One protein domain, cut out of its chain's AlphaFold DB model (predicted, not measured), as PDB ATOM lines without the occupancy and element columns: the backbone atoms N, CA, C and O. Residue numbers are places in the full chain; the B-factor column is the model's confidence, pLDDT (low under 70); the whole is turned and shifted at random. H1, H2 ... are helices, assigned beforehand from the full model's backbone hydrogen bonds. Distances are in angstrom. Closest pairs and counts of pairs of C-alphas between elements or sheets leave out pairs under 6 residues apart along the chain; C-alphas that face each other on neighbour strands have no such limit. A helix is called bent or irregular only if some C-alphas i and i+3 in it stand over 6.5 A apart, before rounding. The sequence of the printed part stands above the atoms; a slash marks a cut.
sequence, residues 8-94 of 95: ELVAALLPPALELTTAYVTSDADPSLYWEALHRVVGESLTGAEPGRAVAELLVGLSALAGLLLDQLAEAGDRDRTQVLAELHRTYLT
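What this domain is: This is residues 8 to 94 of the 95 residues of an uncharacterized protein of Polymorphospora rubra (UniProt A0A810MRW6). The helical hairpin of H1 and H2 makes a triangle with the first half of the long helix H3, which H1 crosses and H2 meets near its start. H4 turns off at H3's far end, and residues 86 to 94 stick out. The 87 printed residues include four named helices, H1 to H4 in order, class all helix; the whole is loose, radius of gyration of the C-alphas 15.0 A, spanning 43 by 34 by 25 A.

Where its parts are: Find C-alpha 8 at (4.191, -87.196, 56.434); H1 runs from there to residue 26, 28.0 A, with a kink of 37 degrees near residue 16. It is only just irregular: C-alphas 12 and 15 are 7.0 A apart. H2 is residues 32 to 46, H3 residues 51 to 76, 37.4 A, and H4 residues 81 to 92, ending at C-alpha 92 (-25.088, -79.786, 67.249).

How they stand to each other: H3 is the hub. H1 touches it about perpendicular, 75 degrees, closest C-alphas Leu 13 and Gly 61, 4.5 A. H4 is apart from H1 and H2. Every O i to N i+4 pair is within hydrogen-bond range in H2, H3 and H4; in H1, 12 of 15.

The domain as a whole: The printed part has no cut, its links are tight, and no printed residue is under 70 in pLDDT.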
ATOM      1  N   GLU A   8       3.307 -86.521  55.473       83.25
ATOM      2  CA  GLU A   8       4.191 -87.196  56.434       83.25
ATOM      3  C   GLU A   8       4.031 -86.627  57.848       83.25
ATOM      4  O   GLU A   8       4.045 -87.376  58.826       83.25
ATOM      5  N   LEU A   9       3.842 -85.307  57.959       80.81
ATOM      6  CA  LEU A   9       3.544 -84.653  59.228       80.81
ATOM      7  C   LEU A   9       2.208 -85.156  59.784       80.81
ATOM      8  O   LEU A   9       2.145 -85.569  60.936       80.81
ATOM      9  N   VAL A  10       1.151 -85.178  58.970       83.38
ATOM     10  CA  VAL A  10      -0.165 -85.682  59.384       83.38
ATOM     11  C   VAL A  10      -0.081 -87.146  59.811       83.38
ATOM     12  O   VAL A  10      -0.570 -87.488  60.884       83.38
ATOM     13  N   ALA A  11       0.595 -87.999  59.038       87.44
ATOM     14  CA  ALA A  11       0.760 -89.412  59.369       87.44
ATOM     15  C   ALA A  11       1.443 -89.627  60.731       87.44
ATOM     16  O   ALA A  11       1.050 -90.522  61.477       87.44
ATOM     17  N   ALA A  12       2.416 -88.783  61.086       88.62
ATOM     18  CA  ALA A  12       3.079 -88.830  62.388       88.62
ATOM     19  C   ALA A  12       2.176 -88.376  63.553       88.62
ATOM     20  O   ALA A  12       2.392 -88.793  64.689       88.62
ATOM     21  N   LEU A  13       1.166 -87.545  63.282       90.56
ATOM     22  CA  LEU A  13       0.267 -86.959  64.284       90.56
ATOM     23  C   LEU A  13      -1.040 -87.741  64.481       90.56
ATOM     24  O   LEU A  13      -1.759 -87.511  65.452       90.56
ATOM     25  N   LEU A  14      -1.358 -88.676  63.582       92.50
ATOM     26  CA  LEU A  14      -2.561 -89.505  63.667       92.50
ATOM     27  C   LEU A  14      -2.597 -90.499  64.841       92.50
ATOM     28  O   LEU A  14      -3.688 -90.679  65.382       92.50
ATOM     29  N   PRO A  15      -1.499 -91.160  65.267       93.94
ATOM     30  CA  PRO A  15      -1.598 -92.221  66.271       93.94
ATOM     31  C   PRO A  15      -2.225 -91.775  67.605       93.94
ATOM     32  O   PRO A  15      -3.164 -92.440  68.044       93.94
ATOM     33  N   PRO A  16      -1.832 -90.637  68.217       92.38
ATOM     34  CA  PRO A  16      -2.482 -90.159  69.440       92.38
ATOM     35  C   PRO A  16      -3.966 -89.805  69.242       92.38
ATOM     36  O   PRO A  16      -4.795 -90.060  70.112       92.38
ATOM     37  N   ALA A  17      -4.330 -89.254  68.081       94.31
ATOM     38  CA  ALA A  17      -5.718 -88.921  67.755       94.31
ATOM     39  C   ALA A  17      -6.595 -90.175  67.572       94.31
ATOM     40  O   ALA A  17      -7.735 -90.223  68.047       94.31
ATOM     41  N   LEU A  18      -6.056 -91.197  66.902       94.56
ATOM     42  CA  LEU A  18      -6.706 -92.495  66.715       94.56
ATOM     43  C   LEU A  18      -6.894 -93.218  68.042       94.56
ATOM     44  O   LEU A  18      -7.943 -93.819  68.260       94.56
ATOM     45  N   GLU A  19      -5.915 -93.134  68.935       94.69
ATOM     46  CA  GLU A  19      -6.019 -93.704  70.269       94.69
ATOM     47  C   GLU A  19      -7.184 -93.098  71.059       94.69
ATOM     48  O   GLU A  19      -8.039 -93.842  71.538       94.69
ATOM     49  N   LEU A  20      -7.267 -91.765  71.144       94.06
ATOM     50  CA  LEU A  20      -8.350 -91.087  71.867       94.06
ATOM     51  C   LEU A  20      -9.723 -91.404  71.269       94.06
ATOM     52  O   LEU A  20     -10.683 -91.641  72.000       94.06
ATOM     53  N   THR A  21      -9.807 -91.445  69.939       94.19
ATOM     54  CA  THR A  21     -11.048 -91.770  69.228       94.19
ATOM     55  C   THR A  21     -11.453 -93.225  69.462       94.19
ATOM     56  O   THR A  21     -12.623 -93.506  69.709       94.19
ATOM     57  N   THR A  22     -10.492 -94.153  69.451       93.75
ATOM     58  CA  THR A  22     -10.730 -95.572  69.762       93.75
ATOM     59  C   THR A  22     -11.216 -95.730  71.195       93.75
ATOM     60  O   THR A  22     -12.234 -96.380  71.424       93.75
ATOM     61  N   ALA A  23     -10.540 -95.083  72.147       94.50
ATOM     62  CA  ALA A  23     -10.911 -95.119  73.553       94.50
ATOM     63  C   ALA A  23     -12.327 -94.569  73.776       94.50
ATOM     64  O   ALA A  23     -13.105 -95.187  74.498       94.50
ATOM     65  N   TYR A  24     -12.688 -93.469  73.102       93.38
ATOM     66  CA  TYR A  24     -14.041 -92.910  73.128       93.38
ATOM     67  C   TYR A  24     -15.089 -93.914  72.629       93.38
ATOM     68  O   TYR A  24     -16.064 -94.169  73.332       93.38
ATOM     69  N   VAL A  25     -14.863 -94.553  71.475       92.81
ATOM     70  CA  VAL A  25     -15.791 -95.554  70.911       92.81
ATOM     71  C   VAL A  25     -15.967 -96.763  71.836       92.81
ATOM     72  O   VAL A  25     -17.058 -97.312  71.935       92.81
ATOM     73  N   THR A  26     -14.914 -97.180  72.539       91.50
ATOM     74  CA  THR A  26     -14.988 -98.305  73.486       91.50
ATOM     75  C   THR A  26     -15.487 -97.917  74.882       91.50
ATOM     76  O   THR A  26     -15.755 -98.801  75.695       91.50
ATOM     77  N   SER A  27     -15.623 -96.618  75.173       91.38
ATOM     78  CA  SER A  27     -15.914 -96.120  76.526       91.38
ATOM     79  C   SER A  27     -17.343 -96.380  77.007       91.38
ATOM     80  O   SER A  27     -17.590 -96.342  78.209       91.38
ATOM     81  N   ASP A  28     -18.264 -96.735  76.107       88.38
ATOM     82  CA  ASP A  28     -19.621 -97.159  76.478       88.38
ATOM     83  C   ASP A  28     -19.614 -98.414  77.370       88.38
ATOM     84  O   ASP A  28     -20.485 -98.576  78.225       88.38
ATOM     85  N   ALA A  29     -18.626 -99.301  77.189       88.81
ATOM     86  CA  ALA A  29     -18.455-100.497  78.012       88.81
ATOM     87  C   ALA A  29     -17.672-100.217  79.306       88.81
ATOM     88  O   ALA A  29     -17.918-100.864  80.325       88.81
ATOM     89  N   ASP A  30     -16.740 -99.263  79.261       90.44
ATOM     90  CA  ASP A  30     -15.939 -98.834  80.404       90.44
ATOM     91  C   ASP A  30     -15.493 -97.366  80.237       90.44
ATOM     92  O   ASP A  30     -14.532 -97.078  79.510       90.44
ATOM     93  N   PRO A  31     -16.152 -96.418  80.932       90.62
ATOM     94  CA  PRO A  31     -15.826 -94.997  80.838       90.62
ATOM     95  C   PRO A  31     -14.404 -94.639  81.286       90.62
ATOM     96  O   PRO A  31     -13.910 -93.564  80.937       90.62
ATOM     97  N   SER A  32     -13.738 -95.497  82.069       92.88
ATOM     98  CA  SER A  32     -12.375 -95.235  82.539       92.88
ATOM     99  C   SER A  32     -11.354 -95.267  81.401       92.88
ATOM    100  O   SER A  32     -10.416 -94.472  81.416       92.88
ATOM    101  N   LEU A  33     -11.592 -96.073  80.359       89.88
ATOM    102  CA  LEU A  33     -10.683 -96.238  79.220       89.88
ATOM    103  C   LEU A  33     -10.414 -94.925  78.484       89.88
ATOM    104  O   LEU A  33      -9.282 -94.655  78.079       89.88
ATOM    105  N   TYR A  34     -11.439 -94.081  78.334       92.56
ATOM    106  CA  TYR A  34     -11.263 -92.767  77.721       92.56
ATOM    107  C   TYR A  34     -10.364 -91.869  78.573       92.56
ATOM    108  O   TYR A  34      -9.449 -91.233  78.053       92.56
ATOM    109  N   TRP A  35     -10.594 -91.836  79.886       92.94
ATOM    110  CA  TRP A  35      -9.805 -91.005  80.791       92.94
ATOM    111  C   TRP A  35      -8.365 -91.496  80.921       92.94
ATOM    112  O   TRP A  35      -7.454 -90.672  80.949       92.94
ATOM    113  N   GLU A  36      -8.133 -92.807  80.939       93.88
ATOM    114  CA  GLU A  36      -6.790 -93.389  80.933       93.88
ATOM    115  C   GLU A  36      -6.019 -93.031  79.657       93.88
ATOM    116  O   GLU A  36      -4.884 -92.555  79.740       93.88
ATOM    117  N   ALA A  37      -6.645 -93.182  78.484       93.81
ATOM    118  CA  ALA A  37      -6.050 -92.786  77.209       93.81
ATOM    119  C   ALA A  37      -5.772 -91.276  77.159       93.81
ATOM    120  O   ALA A  37      -4.678 -90.854  76.789       93.81
ATOM    121  N   LEU A  38      -6.720 -90.448  77.613       92.12
ATOM    122  CA  LEU A  38      -6.544 -88.999  77.680       92.12
ATOM    123  C   LEU A  38      -5.378 -88.613  78.590       92.12
ATOM    124  O   LEU A  38      -4.524 -87.822  78.191       92.12
ATOM    125  N   HIS A  39      -5.313 -89.178  79.797       90.50
ATOM    126  CA  HIS A  39      -4.224 -88.912  80.731       90.50
ATOM    127  C   HIS A  39      -2.877 -89.370  80.193       90.50
ATOM    128  O   HIS A  39      -1.885 -88.686  80.428       90.50
ATOM    129  N   ARG A  40      -2.829 -90.477  79.451       89.81
ATOM    130  CA  ARG A  40      -1.601 -90.936  78.815       89.81
ATOM    131  C   ARG A  40      -1.176 -90.012  77.678       89.81
ATOM    132  O   ARG A  40      -0.104 -89.429  77.763       89.81
ATOM    133  N   VAL A  41      -2.027 -89.789  76.678       89.44
ATOM    134  CA  VAL A  41      -1.713 -88.962  75.498       89.44
ATOM    135  C   VAL A  41      -1.378 -87.520  75.882       89.44
ATOM    136  O   VAL A  41      -0.382 -86.949  75.431       89.44
ATOM    137  N   VAL A  42      -2.194 -86.913  76.745       84.88
ATOM    138  CA  VAL A  42      -1.981 -85.531  77.186       84.88
ATOM    139  C   VAL A  42      -0.863 -85.465  78.227       84.88
ATOM    140  O   VAL A  42      -0.049 -84.551  78.181       84.88
ATOM    141  N   GLY A  43      -0.762 -86.433  79.140       81.62
ATOM    142  CA  GLY A  43       0.310 -86.480  80.139       81.62
ATOM    143  C   GLY A  43       1.697 -86.654  79.520       81.62
ATOM    144  O   GLY A  43       2.633 -85.952  79.900       81.62
ATOM    145  N   GLU A  44       1.833 -87.514  78.510       77.25
ATOM    146  CA  GLU A  44       3.053 -87.647  77.704       77.25
ATOM    147  C   GLU A  44       3.395 -86.325  77.002       77.25
ATOM    148  O   GLU A  44       4.544 -85.887  77.016       77.25
ATOM    149  N   SER A  45       2.382 -85.625  76.484       75.25
ATOM    150  CA  SER A  45       2.555 -84.311  75.852       75.25
ATOM    151  C   SER A  45       3.009 -83.227  76.843       75.25
ATOM    152  O   SER A  45       3.792 -82.348  76.490       75.25
ATOM    153  N   LEU A  46       2.544 -83.280  78.094       78.06
ATOM    154  CA  LEU A  46       2.815 -82.266  79.120       78.06
ATOM    155  C   LEU A  46       4.125 -82.476  79.891       78.06
ATOM    156  O   LEU A  46       4.600 -81.548  80.542       78.06
ATOM    157  N   THR A  47       4.709 -83.672  79.838       78.00
ATOM    158  CA  THR A  47       5.960 -84.003  80.547       78.00
ATOM    159  C   THR A  47       7.222 -83.719  79.723       78.00
ATOM    160  O   THR A  47       8.333 -83.806  80.248       78.00
ATOM    161  N   GLY A  48       7.063 -83.354  78.448       74.00
ATOM    162  CA  GLY A  48       8.156 -83.017  77.536       74.00
ATOM    163  C   GLY A  48       8.713 -81.596  77.699       74.00
ATOM    164  O   GLY A  48       8.174 -80.756  78.414       74.00
ATOM    165  N   ALA A  49       9.802 -81.313  76.975       72.44
ATOM    166  CA  ALA A  49      10.468 -80.006  76.988       72.44
ATOM    167  C   ALA A  49       9.624 -78.871  76.370       72.44
ATOM    168  O   ALA A  49       9.830 -77.710  76.708       72.44
ATOM    169  N   GLU A  50       8.674 -79.200  75.487       85.38
ATOM    170  CA  GLU A  50       7.852 -78.244  74.730       85.38
ATOM    171  C   GLU A  50       6.359 -78.637  74.779       85.38
ATOM    172  O   GLU A  50       5.786 -79.080  73.779       85.38
ATOM    173  N   PRO A  51       5.692 -78.493  75.938       84.44
ATOM    174  CA  PRO A  51       4.327 -78.985  76.135       84.44
ATOM    175  C   PRO A  51       3.298 -78.281  75.242       84.44
ATOM    176  O   PRO A  51       2.367 -78.910  74.741       84.44
ATOM    177  N   GLY A  52       3.481 -76.984  74.974       87.00
ATOM    178  CA  GLY A  52       2.600 -76.235  74.073       87.00
ATOM    179  C   GLY A  52       2.651 -76.754  72.636       87.00
ATOM    180  O   GLY A  52       1.621 -76.840  71.968       87.00
ATOM    181  N   ARG A  53       3.840 -77.162  72.175       88.25
ATOM    182  CA  ARG A  53       4.014 -77.773  70.857       88.25
ATOM    183  C   ARG A  53       3.334 -79.137  70.786       88.25
ATOM    184  O   ARG A  53       2.620 -79.382  69.824       88.25
ATOM    185  N   ALA A  54       3.510 -79.978  71.802       87.44
ATOM    186  CA  ALA A  54       2.902 -81.306  71.838       87.44
ATOM    187  C   ALA A  54       1.360 -81.239  71.829       87.44
ATOM    188  O   ALA A  54       0.704 -81.972  71.093       87.44
ATOM    189  N   VAL A  55       0.769 -80.289  72.568       89.06
ATOM    190  CA  VAL A  55      -0.684 -80.042  72.518       89.06
ATOM    191  C   VAL A  55      -1.126 -79.562  71.131       89.06
ATOM    192  O   VAL A  55      -2.150 -80.019  70.627       89.06
ATOM    193  N   ALA A  56      -0.369 -78.671  70.486       90.19
ATOM    194  CA  ALA A  56      -0.682 -78.225  69.129       90.19
ATOM    195  C   ALA A  56      -0.608 -79.378  68.113       90.19
ATOM    196  O   ALA A  56      -1.493 -79.517  67.272       90.19
ATOM    197  N   GLU A  57       0.409 -80.231  68.224       90.31
ATOM    198  CA  GLU A  57       0.585 -81.444  67.421       90.31
ATOM    199  C   GLU A  57      -0.599 -82.415  67.599       90.31
ATOM    200  O   GLU A  57      -1.149 -82.896  66.605       90.31
ATOM    201  N   LEU A  58      -1.083 -82.610  68.832       91.25
ATOM    202  CA  LEU A  58      -2.295 -83.388  69.111       91.25
ATOM    203  C   LEU A  58      -3.550 -82.783  68.459       91.25
ATOM    204  O   LEU A  58      -4.329 -83.506  67.840       91.25
ATOM    205  N   LEU A  59      -3.753 -81.464  68.566       91.88
ATOM    206  CA  LEU A  59      -4.897 -80.778  67.946       91.88
ATOM    207  C   LEU A  59      -4.877 -80.890  66.416       91.88
ATOM    208  O   LEU A  59      -5.928 -81.070  65.793       91.88
ATOM    209  N   VAL A  60      -3.691 -80.812  65.807       92.81
ATOM    210  CA  VAL A  60      -3.514 -81.033  64.367       92.81
ATOM    211  C   VAL A  60      -3.858 -82.478  64.002       92.81
ATOM    212  O   VAL A  60      -4.616 -82.688  63.057       92.81
ATOM    213  N   GLY A  61      -3.386 -83.462  64.774       93.69
ATOM    214  CA  GLY A  61      -3.730 -84.874  64.582       93.69
ATOM    215  C   GLY A  61      -5.235 -85.141  64.660       93.69
ATOM    216  O   GLY A  61      -5.795 -85.794  63.780       93.69
ATOM    217  N   LEU A  62      -5.915 -84.574  65.664       94.50
ATOM    218  CA  LEU A  62      -7.374 -84.670  65.822       94.50
ATOM    219  C   LEU A  62      -8.123 -84.024  64.648       94.50
ATOM    220  O   LEU A  62      -9.086 -84.595  64.141       94.50
ATOM    221  N   SER A  63      -7.659 -82.863  64.180       94.44
ATOM    222  CA  SER A  63      -8.261 -82.166  63.035       94.44
ATOM    223  C   SER A  63      -8.096 -82.956  61.734       94.44
ATOM    224  O   SER A  63      -9.037 -83.064  60.948       94.44
ATOM    225  N   ALA A  64      -6.918 -83.546  61.515       93.50
ATOM    226  CA  ALA A  64      -6.657 -84.389  60.355       93.50
ATOM    227  C   ALA A  64      -7.508 -85.665  60.380       93.50
ATOM    228  O   ALA A  64      -8.125 -86.012  59.373       93.50
ATOM    229  N   LEU A  65      -7.608 -86.322  61.541       94.88
ATOM    230  CA  LEU A  65      -8.468 -87.489  61.715       94.88
ATOM    231  C   LEU A  65      -9.941 -87.153  61.443       94.88
ATOM    232  O   LEU A  65     -10.612 -87.904  60.742       94.88
ATOM    233  N   ALA A  66     -10.435 -86.011  61.932       93.56
ATOM    234  CA  ALA A  66     -11.793 -85.554  61.639       93.56
ATOM    235  C   ALA A  66     -12.022 -85.357  60.131       93.56
ATOM    236  O   ALA A  66     -13.060 -85.765  59.616       93.56
ATOM    237  N   GLY A  67     -11.047 -84.792  59.410       92.81
ATOM    238  CA  GLY A  67     -11.089 -84.679  57.950       92.81
ATOM    239  C   GLY A  67     -11.183 -86.037  57.250       92.81
ATOM    240  O   GLY A  67     -12.059 -86.228  56.411       92.81
ATOM    241  N   LEU A  68     -10.350 -87.004  57.652       93.19
ATOM    242  CA  LEU A  68     -10.378 -88.366  57.103       93.19
ATOM    243  C   LEU A  68     -11.725 -89.058  57.356       93.19
ATOM    244  O   LEU A  68     -12.286 -89.664  56.449       93.19
ATOM    245  N   LEU A  69     -12.269 -88.943  58.571       93.44
ATOM    246  CA  LEU A  69     -13.577 -89.509  58.912       93.44
ATOM    247  C   LEU A  69     -14.709 -88.851  58.114       93.44
ATOM    248  O   LEU A  69     -15.617 -89.544  57.662       93.44
ATOM    249  N   LEU A  70     -14.653 -87.532  57.905       94.81
ATOM    250  CA  LEU A  70     -15.613 -86.818  57.061       94.81
ATOM    251  C   LEU A  70     -15.549 -87.282  55.606       94.81
ATOM    252  O   LEU A  70     -16.601 -87.493  55.010       94.81
ATOM    253  N   ASP A  71     -14.349 -87.467  55.053       94.94
ATOM    254  CA  ASP A  71     -14.178 -87.967  53.687       94.94
ATOM    255  C   ASP A  71     -14.748 -89.397  53.555       94.94
ATOM    256  O   ASP A  71     -15.489 -89.674  52.613       94.94
ATOM    257  N   GLN A  72     -14.522 -90.272  54.544       95.25
ATOM    258  CA  GLN A  72     -15.113 -91.621  54.577       95.25
ATOM    259  C   GLN A  72     -16.649 -91.603  54.692       95.25
ATOM    260  O   GLN A  72     -17.335 -92.378  54.027       95.25
ATOM    261  N   LEU A  73     -17.216 -90.715  55.515       95.00
ATOM    262  CA  LEU A  73     -18.671 -90.560  55.656       95.00
ATOM    263  C   LEU A  73     -19.324 -89.988  54.393       95.00
ATOM    264  O   LEU A  73     -20.447 -90.366  54.050       95.00
ATOM    265  N   ALA A  74     -18.640 -89.059  53.727       96.50
ATOM    266  CA  ALA A  74     -19.061 -88.483  52.460       96.50
ATOM    267  C   ALA A  74     -19.098 -89.560  51.364       96.50
ATOM    268  O   ALA A  74     -20.127 -89.720  50.710       96.50
ATOM    269  N   GLU A  75     -18.032 -90.358  51.252       96.81
ATOM    270  CA  GLU A  75     -17.935 -91.482  50.313       96.81
ATOM    271  C   GLU A  75     -19.019 -92.539  50.567       96.81
ATOM    272  O   GLU A  75     -19.765 -92.895  49.656       96.81
ATOM    273  N   ALA A  76     -19.186 -92.984  51.817       96.06
ATOM    274  CA  ALA A  76     -20.198 -93.978  52.178       96.06
ATOM    275  C   ALA A  76     -21.640 -93.493  51.942       96.06
ATOM    276  O   ALA A  76     -22.551 -94.305  51.767       96.06
ATOM    277  N   GLY A  77     -21.857 -92.176  51.973       94.25
ATOM    278  CA  GLY A  77     -23.160 -91.554  51.776       94.25
ATOM    279  C   GLY A  77     -23.441 -91.064  50.356       94.25
ATOM    280  O   GLY A  77     -24.530 -90.535  50.161       94.25
ATOM    281  N   ASP A  78     -22.496 -91.183  49.415       95.62
ATOM    282  CA  ASP A  78     -22.539 -90.526  48.094       95.62
ATOM    283  C   ASP A  78     -22.884 -89.022  48.195       95.62
ATOM    284  O   ASP A  78     -23.776 -88.490  47.531       95.62
ATOM    285  N   ARG A  79     -22.216 -88.329  49.127       95.25
ATOM    286  CA  ARG A  79     -22.430 -86.906  49.438       95.25
ATOM    287  C   ARG A  79     -21.130 -86.125  49.357       95.25
ATOM    288  O   ARG A  79     -20.045 -86.678  49.476       95.25
ATOM    289  N   ASP A  80     -21.245 -84.806  49.230       94.19
ATOM    290  CA  ASP A  80     -20.088 -83.923  49.375       94.19
ATOM    291  C   ASP A  80     -19.748 -83.698  50.859       94.19
ATOM    292  O   ASP A  80     -20.638 -83.561  51.708       94.19
ATOM    293  N   ARG A  81     -18.453 -83.589  51.182       92.94
ATOM    294  CA  ARG A  81     -17.985 -83.378  52.563       92.94
ATOM    295  C   ARG A  81     -18.599 -82.138  53.224       92.94
ATOM    296  O   ARG A  81     -18.861 -82.139  54.425       92.94
ATOM    297  N   THR A  82     -18.855 -81.077  52.454       94.00
ATOM    298  CA  THR A  82     -19.448 -79.832  52.966       94.00
ATOM    299  C   THR A  82     -20.904 -80.030  53.370       94.00
ATOM    300  O   THR A  82     -21.357 -79.404  54.327       94.00
ATOM    301  N   GLN A  83     -21.623 -80.941  52.708       95.44
ATOM    302  CA  GLN A  83     -22.996 -81.292  53.065       95.44
ATOM    303  C   GLN A  83     -23.035 -82.059  54.387       95.44
ATOM    304  O   GLN A  83     -23.847 -81.729  55.252       95.44
ATOM    305  N   VAL A  84     -22.128 -83.029  54.568       95.50
ATOM    306  CA  VAL A  84     -21.986 -83.783  55.825       95.50
ATOM    307  C   VAL A  84     -21.655 -82.834  56.981       95.50
ATOM    308  O   VAL A  84     -22.323 -82.857  58.014       95.50
ATOM    309  N   LEU A  85     -20.683 -81.935  56.795       94.44
ATOM    310  CA  LEU A  85     -20.315 -80.957  57.820       94.44
ATOM    311  C   LEU A  85     -21.459 -79.980  58.134       94.44
ATOM    312  O   LEU A  85     -21.715 -79.696  59.303       94.44
ATOM    313  N   ALA A  86     -22.172 -79.482  57.118       94.19
ATOM    314  CA  ALA A  86     -23.317 -78.593  57.318       94.19
ATOM    315  C   ALA A  86     -24.450 -79.272  58.102       94.19
ATOM    316  O   ALA A  86     -25.139 -78.620  58.886       94.19
ATOM    317  N   GLU A  87     -24.647 -80.577  57.908       94.31
ATOM    318  CA  GLU A  87     -25.602 -81.363  58.683       94.31
ATOM    319  C   GLU A  87     -25.174 -81.524  60.143       94.31
ATOM    320  O   GLU A  87     -25.979 -81.243  61.030       94.31
ATOM    321  N   LEU A  88     -23.915 -81.884  60.408       92.75
ATOM    322  CA  LEU A  88     -23.381 -81.951  61.774       92.75
ATOM    323  C   LEU A  88     -23.486 -80.597  62.487       92.75
ATOM    324  O   LEU A  88     -23.956 -80.528  63.623       92.75
ATOM    325  N   HIS A  89     -23.119 -79.510  61.804       92.81
ATOM    326  CA  HIS A  89     -23.242 -78.153  62.333       92.81
ATOM    327  C   HIS A  89     -24.697 -77.823  62.689       92.81
ATOM    328  O   HIS A  89     -24.968 -77.283  63.760       92.81
ATOM    329  N   ARG A  90     -25.651 -78.208  61.831       94.88
ATOM    330  CA  ARG A  90     -27.073 -77.976  62.095       94.88
ATOM    331  C   ARG A  90     -27.565 -78.718  63.336       94.88
ATOM    332  O   ARG A  90     -28.314 -78.160  64.131       94.88
ATOM    333  N   THR A  91     -27.153 -79.973  63.478       94.56
ATOM    334  CA  THR A  91     -27.595 -80.864  64.556       94.56
ATOM    335  C   THR A  91     -27.047 -80.448  65.920       94.56
ATOM    336  O   THR A  91     -27.764 -80.553  66.911       94.56
ATOM    337  N   TYR A  92     -25.799 -79.975  65.978       91.38
ATOM    338  CA  TYR A  92     -25.088 -79.786  67.249       91.38
ATOM    339  C   TYR A  92     -24.729 -78.336  67.594       91.38
ATOM    340  O   TYR A  92     -24.330 -78.083  68.726       91.38
ATOM    341  N   LEU A  93     -24.813 -77.390  66.649       90.62
ATOM    342  CA  LEU A  93     -24.296 -76.026  66.849       90.62
ATOM    343  C   LEU A  93     -25.291 -74.907  66.516       90.62
ATOM    344  O   LEU A  93     -25.098 -73.780  66.966       90.62
ATOM    345  N   THR A  94     -26.376 -75.189  65.798       77.50
ATOM    346  CA  THR A  94     -27.523 -74.271  65.696       77.50
ATOM    347  C   THR A  94     -28.647 -74.743  66.608       77.50
ATOM    348  O   THR A  94     -29.536 -75.476  66.174       77.50
TER     349      THR A  94